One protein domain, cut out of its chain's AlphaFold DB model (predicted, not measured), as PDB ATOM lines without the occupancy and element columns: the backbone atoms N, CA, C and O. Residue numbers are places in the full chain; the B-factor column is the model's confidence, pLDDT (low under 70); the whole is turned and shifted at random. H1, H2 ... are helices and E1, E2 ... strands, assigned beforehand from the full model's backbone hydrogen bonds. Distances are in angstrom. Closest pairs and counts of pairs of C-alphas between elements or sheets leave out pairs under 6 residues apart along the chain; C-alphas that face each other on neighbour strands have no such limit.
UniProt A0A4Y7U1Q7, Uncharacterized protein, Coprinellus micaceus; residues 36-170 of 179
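This is residues 36 to 170 of the 179 residues of an uncharacterized protein of Coprinellus micaceus (UniProt A0A4Y7U1Q7). The chain winds in stacked turns: five parallel strands, E1 to E5, stand side by side as one curled wall, and the stretches returning between them, with H1, H2 and H3, make the opposite wall. H4 packs on H3 beyond the E5 edge, and residues 116 to 121 stick out as a loop. The 135 printed residues hold four named helices and five named strands in the order E1 H1 E2 E3 H2 E4 H3 E5 H4, a mixed class with 58 residues in named elements, under half. The whole is compact, radius of gyration of the C-alphas 14.8 A, spanning 43 by 38 by 23 A.

Find C-alpha 41 at (-0.228, 3.018, 41.185), where E1, residues 41 to 45, begins. Next come H1, 50 to 57, E2, 65 to 69, and E3, 83 to 89, 16.6 A long. Read on through H2, 91 to 94, E4, 107 to 112, also 16.6 A, and H3, 130 to 141, 16.3 A. E5, 152 to 156, precedes H4, 164 to 169, ending at C-alpha 169, (24.489, -8.583, 36.160).

Look across the sheet, E1 E2 E3 E4 E5: N 42 and O 65 are 3.0 A apart, N 66 and O 83 3.0 A, N 84 and O 107 2.9 A, N 108 and O 152 2.9 A, each within hydrogen-bond range. E1, H1, E2; E3, H2, E4; and E4, H3, E5 are strand-helix-strand units, parallel neighbour strands with a helix between, each crossover right-handed. H1 only grazes the sheet; H2, H3 and H4 are not on it. H2 touches H3, closest C-alphas Leu 94 and Phe 136, 6.2 A. H3 touches H4, closest C-alphas Ala 137 and Ser 168, 4.2 A, at a shallow tilt of 16 degrees, the same way. In H1, H3 and H4 every O i to N i+4 pair is within hydrogen-bond range; H2 is too short for one.

The C-alphas farthest apart, Lys 37 and Glu 162, are 44.8 A apart. The printed part has no cut; the links E2 to E3, H2 to E4 and E4 to H3 are long. The mean pLDDT of the printed part is 77.6; look for values under 70 at, among others, residues 70 to 77 and 114 to 126.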
ATOM      1  N   LEU A  36      -7.568   8.816  34.903       78.44
ATOM      2  CA  LEU A  36      -6.315   8.064  35.043       78.44
ATOM      3  C   LEU A  36      -5.062   8.947  35.113       78.44
ATOM      4  O   LEU A  36      -3.997   8.472  35.501       78.44
ATOM      5  N   LYS A  37      -5.167  10.242  34.791       84.12
ATOM      6  CA  LYS A  37      -4.016  11.168  34.766       84.12
ATOM      7  C   LYS A  37      -3.289  11.278  36.116       84.12
ATOM      8  O   LYS A  37      -2.068  11.438  36.154       84.12
ATOM      9  N   ASP A  38      -4.050  11.167  37.205       86.81
ATOM     10  CA  ASP A  38      -3.577  11.281  38.587       86.81
ATOM     11  C   ASP A  38      -3.224   9.904  39.181       86.81
ATOM     12  O   ASP A  38      -2.825   9.795  40.344       86.81
ATOM     13  N   LEU A  39      -3.351   8.836  38.384       87.44
ATOM     14  CA  LEU A  39      -3.049   7.482  38.806       87.44
ATOM     15  C   LEU A  39      -1.546   7.341  39.044       87.44
ATOM     16  O   LEU A  39      -0.726   7.521  38.146       87.44
ATOM     17  N   THR A  40      -1.183   6.986  40.272       89.75
ATOM     18  CA  THR A  40       0.214   6.791  40.686       89.75
ATOM     19  C   THR A  40       0.588   5.320  40.770       89.75
ATOM     20  O   THR A  40       1.768   4.979  40.680       89.75
ATOM     21  N   THR A  41      -0.408   4.452  40.966       88.06
ATOM     22  CA  THR A  41      -0.228   3.018  41.185       88.06
ATOM     23  C   THR A  41      -1.234   2.237  40.351       88.06
ATOM     24  O   THR A  41      -2.441   2.419  40.511       88.06
ATOM     25  N   LEU A  42      -0.735   1.351  39.495       87.75
ATOM     26  CA  LEU A  42      -1.549   0.488  38.645       87.75
ATOM     27  C   LEU A  42      -1.106  -0.963  38.807       87.75
ATOM     28  O   LEU A  42       0.070  -1.282  38.643       87.75
ATOM     29  N   GLY A  43      -2.054  -1.837  39.129       85.00
ATOM     30  CA  GLY A  43      -1.869  -3.282  39.108       85.00
ATOM     31  C   GLY A  43      -2.803  -3.920  38.093       85.00
ATOM     32  O   GLY A  43      -4.014  -3.752  38.210       85.00
ATOM     33  N   LEU A  44      -2.257  -4.660  37.134       81.56
ATOM     34  CA  LEU A  44      -3.032  -5.457  36.187       81.56
ATOM     35  C   LEU A  44      -2.607  -6.917  36.324       81.56
ATOM     36  O   LEU A  44      -1.419  -7.228  36.218       81.56
ATOM     37  N   SER A  45      -3.568  -7.806  36.558       74.00
ATOM     38  CA  SER A  45      -3.360  -9.244  36.387       74.00
ATOM     39  C   SER A  45      -4.150  -9.755  35.192       74.00
ATOM     40  O   SER A  45      -5.218  -9.224  34.897       74.00
ATOM     41  N   GLY A  46      -3.642 -10.799  34.540       66.88
ATOM     42  CA  GLY A  46      -4.253 -11.413  33.360       66.88
ATOM     43  C   GLY A  46      -3.281 -11.455  32.184       66.88
ATOM     44  O   GLY A  46      -2.297 -10.727  32.158       66.88
ATOM     45  N   ASN A  47      -3.550 -12.310  31.199       65.25
ATOM     46  CA  ASN A  47      -2.673 -12.512  30.043       65.25
ATOM     47  C   ASN A  47      -2.912 -11.435  28.959       65.25
ATOM     48  O   ASN A  47      -3.266 -11.705  27.812       65.25
ATOM     49  N   MET A  48      -2.757 -10.170  29.350       66.38
ATOM     50  CA  MET A  48      -2.883  -9.035  28.443       66.38
ATOM     51  C   MET A  48      -1.591  -8.825  27.649       66.38
ATOM     52  O   MET A  48      -0.488  -8.844  28.196       66.38
ATOM     53  N   SER A  49      -1.725  -8.539  26.353       69.38
ATOM     54  CA  SER A  49      -0.583  -8.092  25.556       69.38
ATOM     55  C   SER A  49      -0.077  -6.732  26.057       69.38
ATOM     56  O   SER A  49      -0.863  -5.869  26.469       69.38
ATOM     57  N   ALA A  50       1.235  -6.496  25.963       68.12
ATOM     58  CA  ALA A  50       1.822  -5.198  26.291       68.12
ATOM     59  C   ALA A  50       1.195  -4.068  25.465       68.12
ATOM     60  O   ALA A  50       1.090  -2.955  25.961       68.12
ATOM     61  N   ALA A  51       0.717  -4.343  24.244       68.19
ATOM     62  CA  ALA A  51       0.056  -3.346  23.405       68.19
ATOM     63  C   ALA A  51      -1.233  -2.798  24.045       68.19
ATOM     64  O   ALA A  51      -1.462  -1.588  24.023       68.19
ATOM     65  N   HIS A  52      -2.053  -3.661  24.654       72.19
ATOM     66  CA  HIS A  52      -3.268  -3.236  25.359       72.19
ATOM     67  C   HIS A  52      -2.944  -2.478  26.640       72.19
ATOM     68  O   HIS A  52      -3.500  -1.408  26.889       72.19
ATOM     69  N   ILE A  53      -1.985  -2.992  27.410       77.12
ATOM     70  CA  ILE A  53      -1.497  -2.320  28.614       77.12
ATOM     71  C   ILE A  53      -0.941  -0.939  28.244       77.12
ATOM     72  O   ILE A  53      -1.220   0.043  28.919       77.12
ATOM     73  N   PHE A  54      -0.214  -0.825  27.134       74.81
ATOM     74  CA  PHE A  54       0.427   0.419  26.737       74.81
ATOM     75  C   PHE A  54      -0.570   1.528  26.406       74.81
ATOM     76  O   PHE A  54      -0.382   2.658  26.854       74.81
ATOM     77  N   LYS A  55      -1.661   1.207  25.699       75.94
ATOM     78  CA  LYS A  55      -2.751   2.166  25.453       75.94
ATOM     79  C   LYS A  55      -3.291   2.742  26.766       75.94
ATOM     80  O   LYS A  55      -3.464   3.949  26.876       75.94
ATOM     81  N   LEU A  56      -3.471   1.904  27.790       78.38
ATOM     82  CA  LEU A  56      -3.890   2.355  29.121       78.38
ATOM     83  C   LEU A  56      -2.823   3.237  29.794       78.38
ATOM     84  O   LEU A  56      -3.133   4.288  30.357       78.38
ATOM     85  N   LEU A  57      -1.555   2.826  29.720       80.00
ATOM     86  CA  LEU A  57      -0.441   3.533  30.349       80.00
ATOM     87  C   LEU A  57      -0.214   4.936  29.770       80.00
ATOM     88  O   LEU A  57       0.202   5.822  30.514       80.00
ATOM     89  N   GLN A  58      -0.544   5.173  28.495       80.56
ATOM     90  CA  GLN A  58      -0.460   6.502  27.868       80.56
ATOM     91  C   GLN A  58      -1.326   7.558  28.569       80.56
ATOM     92  O   GLN A  58      -0.999   8.744  28.535       80.56
ATOM     93  N   HIS A  59      -2.399   7.144  29.246       82.31
ATOM     94  CA  HIS A  59      -3.271   8.043  30.003       82.31
ATOM     95  C   HIS A  59      -2.809   8.260  31.453       82.31
ATOM     96  O   HIS A  59      -3.328   9.139  32.141       82.31
ATOM     97  N   CYS A  60      -1.817   7.500  31.921       85.12
ATOM     98  CA  CYS A  60      -1.353   7.507  33.306       85.12
ATOM     99  C   CYS A  60      -0.089   8.374  33.471       85.12
ATOM    100  O   CYS A  60       0.985   7.882  33.817       85.12
ATOM    101  N   ALA A  61      -0.203   9.683  33.223       85.38
ATOM    102  CA  ALA A  61       0.943  10.606  33.211       85.38
ATOM    103  C   ALA A  61       1.720  10.672  34.544       85.38
ATOM    104  O   ALA A  61       2.919  10.960  34.557       85.38
ATOM    105  N   SER A  62       1.043  10.390  35.661       88.38
ATOM    106  CA  SER A  62       1.614  10.422  37.012       88.38
ATOM    107  C   SER A  62       2.045   9.047  37.533       88.38
ATOM    108  O   SER A  62       2.354   8.921  38.723       88.38
ATOM    109  N   LEU A  63       2.056   8.010  36.687       88.38
ATOM    110  CA  LEU A  63       2.281   6.640  37.132       88.38
ATOM    111  C   LEU A  63       3.705   6.440  37.652       88.38
ATOM    112  O   LEU A  63       4.680   6.624  36.929       88.38
ATOM    113  N   ARG A  64       3.809   6.008  38.912       90.88
ATOM    114  CA  ARG A  64       5.082   5.742  39.598       90.88
ATOM    115  C   ARG A  64       5.306   4.266  39.872       90.88
ATOM    116  O   ARG A  64       6.455   3.836  39.919       90.88
ATOM    117  N   ARG A  65       4.230   3.507  40.086       88.81
ATOM    118  CA  ARG A  65       4.274   2.091  40.457       88.81
ATOM    119  C   ARG A  65       3.406   1.278  39.510       88.81
ATOM    120  O   ARG A  65       2.209   1.541  39.400       88.81
ATOM    121  N   LEU A  66       4.007   0.285  38.868       87.50
ATOM    122  CA  LEU A  66       3.333  -0.605  37.931       87.50
ATOM    123  C   LEU A  66       3.559  -2.056  38.348       87.50
ATOM    124  O   LEU A  66       4.696  -2.479  38.540       87.50
ATOM    125  N   MET A  67       2.477  -2.813  38.489       88.19
ATOM    126  CA  MET A  67       2.514  -4.254  38.711       88.19
ATOM    127  C   MET A  67       1.779  -4.960  37.578       88.19
ATOM    128  O   MET A  67       0.619  -4.645  37.320       88.19
ATOM    129  N   LEU A  68       2.446  -5.914  36.934       83.69
ATOM    130  CA  LEU A  68       1.912  -6.677  35.810       83.69
ATOM    131  C   LEU A  68       2.148  -8.169  36.021       83.69
ATOM    132  O   LEU A  68       3.277  -8.585  36.293       83.69
ATOM    133  N   ASP A  69       1.097  -8.962  35.839       78.62
ATOM    134  CA  ASP A  69       1.195 -10.417  35.738       78.62
ATOM    135  C   ASP A  69       1.146 -10.823  34.245       78.62
ATOM    136  O   ASP A  69       0.375 -10.238  33.491       78.62
ATOM    137  N   LEU A  70       1.942 -11.812  33.813       64.31
ATOM    138  CA  LEU A  70       1.875 -12.435  32.471       64.31
ATOM    139  C   LEU A  70       1.987 -11.467  31.272       64.31
ATOM    140  O   LEU A  70       1.295 -11.619  30.268       64.31
ATOM    141  N   CYS A  71       2.879 -10.477  31.336       63.41
ATOM    142  CA  CYS A  71       3.026  -9.528  30.233       63.41
ATOM    143  C   CYS A  71       3.995 -10.018  29.143       63.41
ATOM    144  O   CYS A  71       5.129 -10.412  29.426       63.41
ATOM    145  N   VAL A  72       3.578  -9.887  27.879       62.12
ATOM    146  CA  VAL A  72       4.423 -10.079  26.689       62.12
ATOM    147  C   VAL A  72       4.437  -8.818  25.822       62.12
ATOM    148  O   VAL A  72       3.380  -8.283  25.497       62.12
ATOM    149  N   GLY A  73       5.625  -8.359  25.413       60.97
ATOM    150  CA  GLY A  73       5.816  -7.250  24.465       60.97
ATOM    151  C   GLY A  73       6.619  -6.063  25.010       60.97
ATOM    152  O   GLY A  73       7.196  -6.124  26.089       60.97
ATOM    153  N   GLU A  74       6.690  -4.985  24.234       62.91
ATOM    154  CA  GLU A  74       7.596  -3.864  24.507       62.91
ATOM    155  C   GLU A  74       6.986  -2.820  25.453       62.91
ATOM    156  O   GLU A  74       5.841  -2.400  25.275       62.91
ATOM    157  N   PHE A  75       7.778  -2.342  26.416       65.88
ATOM    158  CA  PHE A  75       7.411  -1.224  27.287       65.88
ATOM    159  C   PHE A  75       8.198   0.012  26.882       65.88
ATOM    160  O   PHE A  75       9.347   0.198  27.275       65.88
ATOM    161  N   ASN A  76       7.573   0.884  26.104       64.31
ATOM    162  CA  ASN A  76       8.227   2.101  25.649       64.31
ATOM    163  C   ASN A  76       7.809   3.296  26.510       64.31
ATOM    164  O   ASN A  76       6.633   3.590  26.619       64.31
ATOM    165  N   ASN A  77       8.769   4.052  27.043       66.44
ATOM    166  CA  ASN A  77       8.555   5.428  27.508       66.44
ATOM    167  C   ASN A  77       7.520   5.610  28.647       66.44
ATOM    168  O   ASN A  77       6.432   6.150  28.444       66.44
ATOM    169  N   LEU A  78       7.898   5.228  29.871       78.12
ATOM    170  CA  LEU A  78       7.163   5.568  31.098       78.12
ATOM    171  C   LEU A  78       8.018   6.524  31.950       78.12
ATOM    172  O   LEU A  78       8.727   6.086  32.859       78.12
ATOM    173  N   PRO A  79       7.997   7.841  31.662       79.69
ATOM    174  CA  PRO A  79       9.005   8.782  32.157       79.69
ATOM    175  C   PRO A  79       8.981   8.981  33.676       79.69
ATOM    176  O   PRO A  79       9.968   9.441  34.243       79.69
ATOM    177  N   GLN A  80       7.862   8.662  34.333       86.69
ATOM    178  CA  GLN A  80       7.679   8.804  35.780       86.69
ATOM    179  C   GLN A  80       7.751   7.478  36.544       86.69
ATOM    180  O   GLN A  80       7.671   7.490  37.775       86.69
ATOM    181  N   LEU A  81       7.910   6.349  35.845       87.75
ATOM    182  CA  LEU A  81       7.889   5.042  36.485       87.75
ATOM    183  C   LEU A  81       9.128   4.870  37.364       87.75
ATOM    184  O   LEU A  81      10.253   4.918  36.875       87.75
ATOM    185  N   ALA A  82       8.894   4.659  38.656       91.12
ATOM    186  CA  ALA A  82       9.930   4.491  39.668       91.12
ATOM    187  C   ALA A  82      10.051   3.039  40.142       91.12
ATOM    188  O   ALA A  82      11.147   2.603  40.484       91.12
ATOM    189  N   SER A  83       8.946   2.290  40.134       91.44
ATOM    190  CA  SER A  83       8.896   0.903  40.595       91.44
ATOM    191  C   SER A  83       8.099   0.038  39.627       91.44
ATOM    192  O   SER A  83       6.961   0.369  39.270       91.44
ATOM    193  N   LEU A  84       8.699  -1.074  39.208       89.06
ATOM    194  CA  LEU A  84       8.099  -2.059  38.323       89.06
ATOM    195  C   LEU A  84       8.147  -3.446  38.956       89.06
ATOM    196  O   LEU A  84       9.212  -3.952  39.310       89.06
ATOM    197  N   LYS A  85       6.987  -4.095  39.026       89.81
ATOM    198  CA  LYS A  85       6.858  -5.486  39.439       89.81
ATOM    199  C   LYS A  85       6.281  -6.319  38.303       89.81
ATOM    200  O   LYS A  85       5.133  -6.130  37.914       89.81
ATOM    201  N   LEU A  86       7.072  -7.258  37.811       87.00
ATOM    202  CA  LEU A  86       6.693  -8.232  36.801       87.00
ATOM    203  C   LEU A  86       6.534  -9.598  37.461       87.00
ATOM    204  O   LEU A  86       7.434 -10.060  38.164       87.00
ATOM    205  N   ARG A  87       5.398 -10.254  37.248       85.19
ATOM    206  CA  ARG A  87       5.115 -11.569  37.826       85.19
ATOM    207  C   ARG A  87       4.721 -12.560  36.755       85.19
ATOM    208  O   ARG A  87       4.082 -12.204  35.769       85.19
ATOM    209  N   GLN A  88       5.078 -13.813  37.004       80.75
ATOM    210  CA  GLN A  88       4.786 -14.936  36.126       80.75
ATOM    211  C   GLN A  88       5.284 -14.692  34.696       80.75
ATOM    212  O   GLN A  88       4.603 -15.014  33.729       80.75
ATOM    213  N   ILE A  89       6.458 -14.071  34.545       77.56
ATOM    214  CA  ILE A  89       7.016 -13.813  33.215       77.56
ATOM    215  C   ILE A  89       7.537 -15.133  32.636       77.56
ATOM    216  O   ILE A  89       8.413 -15.743  33.257       77.56
ATOM    217  N   PRO A  90       7.053 -15.579  31.462       75.50
ATOM    218  CA  PRO A  90       7.644 -16.725  30.782       75.50
ATOM    219  C   PRO A  90       9.032 -16.347  30.253       75.50
ATOM    220  O   PRO A  90       9.238 -15.223  29.780       75.50
ATOM    221  N   LEU A  91       9.999 -17.268  30.300       76.50
ATOM    222  CA  LEU A  91      11.390 -16.935  29.960       76.50
ATOM    223  C   LEU A  91      11.550 -16.446  28.522       76.50
ATOM    224  O   LEU A  91      12.348 -15.549  28.241       76.50
ATOM    225  N   GLU A  92      10.752 -16.991  27.610       74.50
ATOM    226  CA  GLU A  92      10.748 -16.585  26.207       74.50
ATOM    227  C   GLU A  92      10.327 -15.125  26.004       74.50
ATOM    228  O   GLU A  92      10.743 -14.490  25.029       74.50
ATOM    229  N   ALA A  93       9.531 -14.573  26.924       74.25
ATOM    230  CA  ALA A  93       9.065 -13.198  26.839       74.25
ATOM    231  C   ALA A  93      10.140 -12.188  27.229       74.25
ATOM    232  O   ALA A  93      10.113 -11.089  26.686       74.25
ATOM    233  N   LEU A  94      11.125 -12.541  28.067       75.00
ATOM    234  CA  LEU A  94      12.187 -11.613  28.487       75.00
ATOM    235  C   LEU A  94      12.909 -10.961  27.306       75.00
ATOM    236  O   LEU A  94      13.172  -9.766  27.330       75.00
ATOM    237  N   GLY A  95      13.187 -11.728  26.245       68.31
ATOM    238  CA  GLY A  95      13.827 -11.193  25.038       68.31
ATOM    239  C   GLY A  95      12.944 -10.240  24.227       68.31
ATOM    240  O   GLY A  95      13.458  -9.528  23.371       68.31
ATOM    241  N   LYS A  96      11.632 -10.240  24.479       70.25
ATOM    242  CA  LYS A  96      10.636  -9.344  23.871       70.25
ATOM    243  C   LYS A  96      10.304  -8.154  24.776       70.25
ATOM    244  O   LYS A  96       9.656  -7.217  24.322       70.25
ATOM    245  N   LEU A  97      10.718  -8.196  26.044       69.31
ATOM    246  CA  LEU A  97      10.563  -7.100  26.990       69.31
ATOM    247  C   LEU A  97      11.738  -6.125  26.819       69.31
ATOM    248  O   LEU A  97      12.793  -6.268  27.428       69.31
ATOM    249  N   SER A  98      11.576  -5.101  25.992       63.88
ATOM    250  CA  SER A  98      12.520  -3.981  25.898       63.88
ATOM    251  C   SER A  98      12.176  -2.932  26.958       63.88
ATOM    252  O   SER A  98      11.536  -1.927  26.677       63.88
ATOM    253  N   LEU A  99      12.529  -3.201  28.219       61.81
ATOM    254  CA  LEU A  99      11.993  -2.439  29.355       61.81
ATOM    255  C   LEU A  99      12.735  -1.137  29.693       61.81
ATOM    256  O   LEU A  99      12.135  -0.220  30.262       61.81
ATOM    257  N   LEU A 100      14.016  -0.994  29.340       57.19
ATOM    258  CA  LEU A 100      14.775   0.186  29.777       57.19
ATOM    259  C   LEU A 100      14.702   1.315  28.766       57.19
ATOM    260  O   LEU A 100      15.654   1.615  28.061       57.19
ATOM    261  N   ARG A 101      13.544   1.970  28.780       63.62
ATOM    262  CA  ARG A 101      13.393   3.399  28.478       63.62
ATOM    263  C   ARG A 101      12.607   4.095  29.588       63.62
ATOM    264  O   ARG A 101      11.706   4.890  29.333       63.62
ATOM    265  N   CYS A 102      12.921   3.745  30.833       76.31
ATOM    266  CA  CYS A 102      12.320   4.333  32.026       76.31
ATOM    267  C   CYS A 102      13.415   5.082  32.806       76.31
ATOM    268  O   CYS A 102      14.022   4.494  33.699       76.31
ATOM    269  N   PRO A 103      13.688   6.364  32.493       77.50
ATOM    270  CA  PRO A 103      14.832   7.113  33.037       77.50
ATOM    271  C   PRO A 103      14.743   7.401  34.546       77.50
ATOM    272  O   PRO A 103      15.607   8.072  35.101       77.50
ATOM    273  N   ARG A 104      13.660   6.976  35.206       87.31
ATOM    274  CA  ARG A 104      13.431   7.148  36.645       87.31
ATOM    275  C   ARG A 104      13.223   5.826  37.379       87.31
ATOM    276  O   ARG A 104      12.907   5.862  38.568       87.31
ATOM    277  N   LEU A 105      13.379   4.686  36.703       87.69
ATOM    278  CA  LEU A 105      13.143   3.379  37.307       87.69
ATOM    279  C   LEU A 105      14.239   3.082  38.332       87.69
ATOM    280  O   LEU A 105      15.414   3.009  37.981       87.69
ATOM    281  N   ARG A 106      13.841   2.907  39.590       91.38
ATOM    282  CA  ARG A 106      14.732   2.628  40.725       91.38
ATOM    283  C   ARG A 106      14.550   1.223  41.266       91.38
ATOM    284  O   ARG A 106      15.507   0.624  41.739       91.38
ATOM    285  N   GLU A 107      13.343   0.680  41.168       93.06
ATOM    286  CA  GLU A 107      13.010  -0.635  41.698       93.06
ATOM    287  C   GLU A 107      12.471  -1.544  40.595       93.06
ATOM    288  O   GLU A 107      11.503  -1.208  39.908       93.06
ATOM    289  N   LEU A 108      13.070  -2.725  40.465       90.56
ATOM    290  CA  LEU A 108      12.622  -3.774  39.561       90.56
ATOM    291  C   LEU A 108      12.484  -5.087  40.328       90.56
ATOM    292  O   LEU A 108      13.446  -5.587  40.908       90.56
ATOM    293  N   SER A 109      11.287  -5.663  40.316       92.00
ATOM    294  CA  SER A 109      11.008  -6.991  40.860       92.00
ATOM    295  C   SER A 109      10.503  -7.895  39.746       92.00
ATOM    296  O   SER A 109       9.571  -7.536  39.031       92.00
ATOM    297  N   ILE A 110      11.126  -9.059  39.596       88.56
ATOM    298  CA  ILE A 110      10.808 -10.047  38.568       88.56
ATOM    299  C   ILE A 110      10.585 -11.379  39.266       88.56
ATOM    300  O   ILE A 110      11.460 -11.871  39.972       88.56
ATOM    301  N   MET A 111       9.408 -11.951  39.067       86.81
ATOM    302  CA  MET A 111       9.029 -13.258  39.586       86.81
ATOM    303  C   MET A 111       8.752 -14.181  38.402       86.81
ATOM    304  O   MET A 111       7.841 -13.918  37.612       86.81
ATOM    305  N   PHE A 112       9.554 -15.235  38.277       82.94
ATOM    306  CA  PHE A 112       9.417 -16.245  37.230       82.94
ATOM    307  C   PHE A 112       8.460 -17.366  37.649       82.94
ATOM    308  O   PHE A 112       8.275 -17.624  38.836       82.94
ATOM    309  N   GLY A 113       7.861 -18.028  36.657       72.88
ATOM    310  CA  GLY A 113       6.983 -19.178  36.871       72.88
ATOM    311  C   GLY A 113       5.559 -18.817  37.302       72.88
ATOM    312  O   GLY A 113       5.277 -17.732  37.818       72.88
ATOM    313  N   LYS A 114       4.632 -19.744  37.060       63.81
ATOM    314  CA  LYS A 114       3.260 -19.639  37.550       63.81
ATOM    315  C   LYS A 114       3.266 -20.039  39.025       63.81
ATOM    316  O   LYS A 114       3.727 -21.123  39.364       63.81
ATOM    317  N   MET A 115       2.736 -19.177  39.894       58.81
ATOM    318  CA  MET A 115       2.316 -19.622  41.224       58.81
ATOM    319  C   MET A 115       1.097 -20.490  40.960       58.81
ATOM    320  O   MET A 115       0.011 -19.951  40.741       58.81
ATOM    321  N   ALA A 116       1.312 -21.795  40.821       53.81
ATOM    322  CA  ALA A 116       0.214 -22.714  40.650       53.81
ATOM    323  C   ALA A 116      -0.688 -22.602  41.884       53.81
ATOM    324  O   ALA A 116      -0.248 -22.245  42.979       53.81
ATOM    325  N   ASP A 117      -1.974 -22.767  41.642       53.88
ATOM    326  CA  ASP A 117      -3.083 -22.179  42.376       53.88
ATOM    327  C   ASP A 117      -3.331 -22.921  43.714       53.88
ATOM    328  O   ASP A 117      -4.436 -23.362  44.011       53.88
ATOM    329  N   GLY A 118      -2.279 -23.110  44.515       53.09
ATOM    330  CA  GLY A 118      -2.238 -24.008  45.666       53.09
ATOM    331  C   GLY A 118      -1.674 -25.403  45.369       53.09
ATOM    332  O   GLY A 118      -1.585 -26.201  46.296       53.09
ATOM    333  N   SER A 119      -1.269 -25.714  44.131       50.81
ATOM    334  CA  SER A 119      -0.498 -26.931  43.844       50.81
ATOM    335  C   SER A 119       0.999 -26.640  43.954       50.81
ATOM    336  O   SER A 119       1.505 -25.724  43.313       50.81
ATOM    337  N   GLU A 120       1.713 -27.419  44.765       49.78
ATOM    338  CA  GLU A 120       3.168 -27.294  44.958       49.78
ATOM    339  C   GLU A 120       3.981 -27.658  43.704       49.78
ATOM    340  O   GLU A 120       5.180 -27.389  43.636       49.78
ATOM    341  N   ASP A 121       3.320 -28.193  42.676       48.16
ATOM    342  CA  ASP A 121       3.910 -28.467  41.374       48.16
ATOM    343  C   ASP A 121       3.995 -27.178  40.555       48.16
ATOM    344  O   ASP A 121       3.195 -26.891  39.660       48.16
ATOM    345  N   VAL A 122       4.989 -26.358  40.880       52.62
ATOM    346  CA  VAL A 122       5.471 -25.364  39.931       52.62
ATOM    347  C   VAL A 122       6.172 -26.141  38.819       52.62
ATOM    348  O   VAL A 122       7.210 -26.763  39.043       52.62
ATOM    349  N   GLU A 123       5.589 -26.129  37.624       54.59
ATOM    350  CA  GLU A 123       6.171 -26.729  36.422       54.59
ATOM    351  C   GLU A 123       7.426 -25.922  36.014       54.59
ATOM    352  O   GLU A 123       7.408 -25.043  35.153       54.59
ATOM    353  N   TYR A 124       8.528 -26.148  36.734       57.56
ATOM    354  CA  TYR A 124       9.826 -25.503  36.552       57.56
ATOM    355  C   TYR A 124      10.580 -26.149  35.388       57.56
ATOM    356  O   TYR A 124      11.556 -26.863  35.597       57.56
ATOM    357  N   ASN A 125      10.145 -25.909  34.154       53.69
ATOM    358  CA  ASN A 125      10.860 -26.451  32.992       53.69
ATOM    359  C   ASN A 125      11.882 -25.491  32.380       53.69
ATOM    360  O   ASN A 125      12.713 -25.913  31.577       53.69
ATOM    361  N   ASP A 126      11.902 -24.229  32.802       65.00
ATOM    362  CA  ASP A 126      12.743 -23.240  32.146       65.00
ATOM    363  C   ASP A 126      13.969 -22.887  33.000       65.00
ATOM    364  O   ASP A 126      13.941 -22.026  33.882       65.00
ATOM    365  N   VAL A 127      15.082 -23.565  32.720       71.44
ATOM    366  CA  VAL A 127      16.406 -23.197  33.230       71.44
ATOM    367  C   VAL A 127      16.982 -22.079  32.354       71.44
ATOM    368  O   VAL A 127      17.043 -22.188  31.126       71.44
ATOM    369  N   PHE A 128      17.460 -20.997  32.969       74.00
ATOM    370  CA  PHE A 128      18.218 -19.954  32.285       74.00
ATOM    371  C   PHE A 128      19.586 -20.488  31.868       74.00
ATOM    372  O   PHE A 128      20.572 -20.331  32.589       74.00
ATOM    373  N   GLY A 129      19.653 -21.064  30.671       75.31
ATOM    374  CA  GLY A 129      20.924 -21.335  30.018       75.31
ATOM    375  C   GLY A 129      21.530 -20.109  29.347       75.31
ATOM    376  O   GLY A 129      20.901 -19.048  29.260       75.31
ATOM    377  N   ARG A 130      22.750 -20.241  28.807       74.50
ATOM    378  CA  ARG A 130      23.517 -19.105  28.235       74.50
ATOM    379  C   ARG A 130      22.712 -18.195  27.297       74.50
ATOM    380  O   ARG A 130      22.850 -16.973  27.350       74.50
ATOM    381  N   ARG A 131      21.868 -18.772  26.428       78.25
ATOM    382  CA  ARG A 131      21.036 -18.001  25.482       78.25
ATOM    383  C   ARG A 131      20.000 -17.143  26.206       78.25
ATOM    384  O   ARG A 131      19.881 -15.959  25.903       78.25
ATOM    385  N   VAL A 132      19.281 -17.714  27.170       81.75
ATOM    386  CA  VAL A 132      18.271 -16.986  27.952       81.75
ATOM    387  C   VAL A 132      18.942 -15.958  28.862       81.75
ATOM    388  O   VAL A 132      18.483 -14.823  28.930       81.75
ATOM    389  N   GLY A 133      20.094 -16.297  29.447       84.88
ATOM    390  CA  GLY A 133      20.931 -15.359  30.193       84.88
ATOM    391  C   GLY A 133      21.301 -14.114  29.393       84.88
ATOM    392  O   GLY A 133      21.127 -13.001  29.871       84.88
ATOM    393  N   SER A 134      21.721 -14.268  28.133       83.00
ATOM    394  CA  SER A 134      22.032 -13.107  27.283       83.00
ATOM    395  C   SER A 134      20.824 -12.186  27.051       83.00
ATOM    396  O   SER A 134      20.975 -10.966  27.041       83.00
ATOM    397  N   ARG A 135      19.616 -12.755  26.931       84.19
ATOM    398  CA  ARG A 135      18.365 -11.991  26.811       84.19
ATOM    399  C   ARG A 135      18.001 -11.307  28.119       84.19
ATOM    400  O   ARG A 135      17.583 -10.159  28.096       84.19
ATOM    401  N   PHE A 136      18.201 -11.982  29.246       85.12
ATOM    402  CA  PHE A 136      18.000 -11.404  30.571       85.12
ATOM    403  C   PHE A 136      18.965 -10.243  30.842       85.12
ATOM    404  O   PHE A 136      18.551  -9.188  31.310       85.12
ATOM    405  N   ALA A 137      20.234 -10.388  30.458       83.88
ATOM    406  CA  ALA A 137      21.221  -9.316  30.516       83.88
ATOM    407  C   ALA A 137      20.811  -8.126  29.634       83.88
ATOM    408  O   ALA A 137      20.866  -6.979  30.068       83.88
ATOM    409  N   ALA A 138      20.374  -8.390  28.397       81.25
ATOM    410  CA  ALA A 138      19.870  -7.353  27.500       81.25
ATOM    411  C   ALA A 138      18.627  -6.661  28.072       81.25
ATOM    412  O   ALA A 138      18.510  -5.449  27.973       81.25
ATOM    413  N   PHE A 139      17.745  -7.409  28.727       83.31
ATOM    414  CA  PHE A 139      16.584  -6.886  29.430       83.31
ATOM    415  C   PHE A 139      16.969  -5.978  30.614       83.31
ATOM    416  O   PHE A 139      16.393  -4.903  30.750       83.31
ATOM    417  N   LEU A 140      17.946  -6.375  31.443       81.38
ATOM    418  CA  LEU A 140      18.412  -5.609  32.611       81.38
ATOM    419  C   LEU A 140      19.274  -4.392  32.262       81.38
ATOM    420  O   LEU A 140      19.406  -3.487  33.083       81.38
ATOM    421  N   ARG A 141      19.888  -4.380  31.077       77.44
ATOM    422  CA  ARG A 141      20.659  -3.236  30.555       77.44
ATOM    423  C   ARG A 141      19.808  -2.306  29.694       77.44
ATOM    424  O   ARG A 141      19.997  -1.099  29.725       77.44
ATOM    425  N   GLY A 142      18.885  -2.901  28.937       76.50
ATOM    426  CA  GLY A 142      17.958  -2.293  27.988       76.50
ATOM    427  C   GLY A 142      18.616  -1.235  27.112       76.50
ATOM    428  O   GLY A 142      19.554  -1.596  26.401       76.50
ATOM    429  N   ASP A 143      18.131   0.012  27.060       69.12
ATOM    430  CA  ASP A 143      18.703   0.996  26.132       69.12
ATOM    431  C   ASP A 143      20.096   1.467  26.587       69.12
ATOM    432  O   ASP A 143      20.244   2.308  27.469       69.12
ATOM    433  N   THR A 144      21.133   0.949  25.919       68.38
ATOM    434  CA  THR A 144      22.553   1.262  26.183       68.38
ATOM    435  C   THR A 144      22.939   2.732  25.968       68.38
ATOM    436  O   THR A 144      24.101   3.091  26.145       68.38
ATOM    437  N   THR A 145      22.008   3.576  25.519       70.44
ATOM    438  CA  THR A 145      22.237   5.013  25.331       70.44
ATOM    439  C   THR A 145      22.032   5.836  26.603       70.44
ATOM    440  O   THR A 145      22.448   6.992  26.629       70.44
ATOM    441  N   SER A 146      21.414   5.271  27.644       68.25
ATOM    442  CA  SER A 146      21.135   5.959  28.910       68.25
ATOM    443  C   SER A 146      21.700   5.181  30.093       68.25
ATOM    444  O   SER A 146      21.635   3.954  30.119       68.25
ATOM    445  N   ASP A 147      22.219   5.897  31.089       72.56
ATOM    446  CA  ASP A 147      22.678   5.270  32.325       72.56
ATOM    447  C   ASP A 147      21.483   4.705  33.107       72.56
ATOM    448  O   ASP A 147      20.418   5.324  33.205       72.56
ATOM    449  N   SER A 148      21.658   3.510  33.673       75.19
ATOM    450  CA  SER A 148      20.634   2.887  34.509       75.19
ATOM    451  C   SER A 148      20.495   3.634  35.836       75.19
ATOM    452  O   SER A 148      21.481   3.868  36.530       75.19
ATOM    453  N   THR A 149      19.259   3.953  36.225       84.06
ATOM    454  CA  THR A 149      18.924   4.520  37.545       84.06
ATOM    455  C   THR A 149      18.491   3.458  38.558       84.06
ATOM    456  O   THR A 149      17.936   3.798  39.601       84.06
ATOM    457  N   LEU A 150      18.668   2.174  38.233       86.69
ATOM    458  CA  LEU A 150      18.167   1.071  39.042       86.69
ATOM    459  C   LEU A 150      18.954   0.958  40.358       86.69
ATOM    460  O   LEU A 150      20.154   0.703  40.353       86.69
ATOM    461  N   GLU A 151      18.257   1.107  41.480       91.56
ATOM    462  CA  GLU A 151      18.809   1.050  42.841       91.56
ATOM    463  C   GLU A 151      18.550  -0.319  43.497       91.56
ATOM    464  O   GLU A 151      19.342  -0.782  44.315       91.56
ATOM    465  N   SER A 152      17.450  -0.989  43.137       92.94
ATOM    466  CA  SER A 152      17.036  -2.269  43.714       92.94
ATOM    467  C   SER A 152      16.539  -3.230  42.638       92.94
ATOM    468  O   SER A 152      15.557  -2.958  41.945       92.94
ATOM    469  N   LEU A 153      17.167  -4.405  42.568       91.69
ATOM    470  CA  LEU A 153      16.750  -5.525  41.730       91.69
ATOM    471  C   LEU A 153      16.370  -6.715  42.610       91.69
ATOM    472  O   LEU A 153      17.166  -7.176  43.426       91.69
ATOM    473  N   ARG A 154      15.167  -7.249  42.407       93.69
ATOM    474  CA  ARG A 154      14.711  -8.483  43.041       93.69
ATOM    475  C   ARG A 154      14.334  -9.510  41.986       93.69
ATOM    476  O   ARG A 154      13.486  -9.240  41.141       93.69
ATOM    477  N   ILE A 155      14.925 -10.694  42.082       90.00
ATOM    478  CA  ILE A 155      14.627 -11.836  41.219       90.00
ATOM    479  C   ILE A 155      14.115 -12.967  42.105       90.00
ATOM    480  O   ILE A 155      14.789 -13.360  43.053       90.00
ATOM    481  N   GLU A 156      12.926 -13.476  41.807       88.44
ATOM    482  CA  GLU A 156      12.283 -14.562  42.544       88.44
ATOM    483  C   GLU A 156      12.008 -15.734  41.596       88.44
ATOM    484  O   GLU A 156      11.616 -15.534  40.443       88.44
ATOM    485  N   HIS A 157      12.214 -16.958  42.091       85.62
ATOM    486  CA  HIS A 157      11.911 -18.213  41.387       85.62
ATOM    487  C   HIS A 157      12.608 -18.408  40.022       85.62
ATOM    488  O   HIS A 157      12.145 -19.191  39.198       85.62
ATOM    489  N   GLY A 158      13.727 -17.719  39.765       84.56
ATOM    490  CA  GLY A 158      14.559 -17.951  38.578       84.56
ATOM    491  C   GLY A 158      15.592 -19.056  38.811       84.56
ATOM    492  O   GLY A 158      16.315 -19.013  39.804       84.56
ATOM    493  N   ILE A 159      15.691 -20.015  37.887       85.19
ATOM    494  CA  ILE A 159      16.685 -21.101  37.924       85.19
ATOM    495  C   ILE A 159      17.775 -20.803  36.897       85.19
ATOM    496  O   ILE A 159      17.481 -20.763  35.710       85.19
ATOM    497  N   PHE A 160      19.027 -20.610  37.313       85.75
ATOM    498  CA  PHE A 160      20.117 -20.207  36.416       85.75
ATOM    499  C   PHE A 160      21.187 -21.289  36.274       85.75
ATOM    500  O   PHE A 160      21.620 -21.854  37.274       85.75
ATOM    501  N   GLU A 161      21.649 -21.537  35.041       88.38
ATOM    502  CA  GLU A 161      22.893 -22.282  34.811       88.38
ATOM    503  C   GLU A 161      24.081 -21.531  35.429       88.38
ATOM    504  O   GLU A 161      24.041 -20.307  35.599       88.38
ATOM    505  N   GLU A 162      25.161 -22.263  35.711       87.31
ATOM    506  CA  GLU A 162      26.388 -21.741  36.318       87.31
ATOM    507  C   GLU A 162      26.848 -20.420  35.673       87.31
ATOM    508  O   GLU A 162      26.862 -20.253  34.448       87.31
ATOM    509  N   ASP A 163      27.166 -19.442  36.524       87.81
ATOM    510  CA  ASP A 163      27.527 -18.058  36.192       87.81
ATOM    511  C   ASP A 163      26.515 -17.246  35.373       87.81
ATOM    512  O   ASP A 163      26.775 -16.076  35.087       87.81
ATOM    513  N   THR A 164      25.382 -17.806  34.946       87.81
ATOM    514  CA  THR A 164      24.489 -17.117  34.003       87.81
ATOM    515  C   THR A 164      23.891 -15.863  34.627       87.81
ATOM    516  O   THR A 164      23.873 -14.804  33.994       87.81
ATOM    517  N   LEU A 165      23.476 -15.944  35.894       88.12
ATOM    518  CA  LEU A 165      23.020 -14.778  36.647       88.12
ATOM    519  C   LEU A 165      24.148 -13.753  36.813       88.12
ATOM    520  O   LEU A 165      23.966 -12.583  36.488       88.12
ATOM    521  N   PHE A 166      25.332 -14.202  37.236       88.38
ATOM    522  CA  PHE A 166      26.492 -13.334  37.441       88.38
ATOM    523  C   PHE A 166      26.868 -12.569  36.163       88.38
ATOM    524  O   PHE A 166      26.942 -11.344  36.173       88.38
ATOM    525  N   LYS A 167      26.992 -13.269  35.030       87.62
ATOM    526  CA  LYS A 167      27.272 -12.682  33.707       87.62
ATOM    527  C   LYS A 167      26.180 -11.714  33.248       87.62
ATOM    528  O   LYS A 167      26.476 -10.757  32.534       87.62
ATOM    529  N   SER A 168      24.929 -11.944  33.651       85.94
ATOM    530  CA  SER A 168      23.809 -11.064  33.300       85.94
ATOM    531  C   SER A 168      23.808  -9.751  34.080       85.94
ATOM    532  O   SER A 168      23.324  -8.747  33.565       85.94
ATOM    533  N   LEU A 169      24.373  -9.755  35.290       86.50
ATOM    534  CA  LEU A 169      24.489  -8.583  36.160       86.50
ATOM    535  C   LEU A 169      25.770  -7.775  35.927       86.50
ATOM    536  O   LEU A 169      25.891  -6.664  36.435       86.50
ATOM    537  N   GLN A 170      26.732  -8.308  35.169       85.06
ATOM    538  CA  GLN A 170      27.954  -7.575  34.859       85.06
ATOM    539  C   GLN A 170      27.664  -6.315  34.019       85.06
ATOM    540  O   GLN A 170      26.822  -6.375  33.103       85.06
TER     541      GLN A 170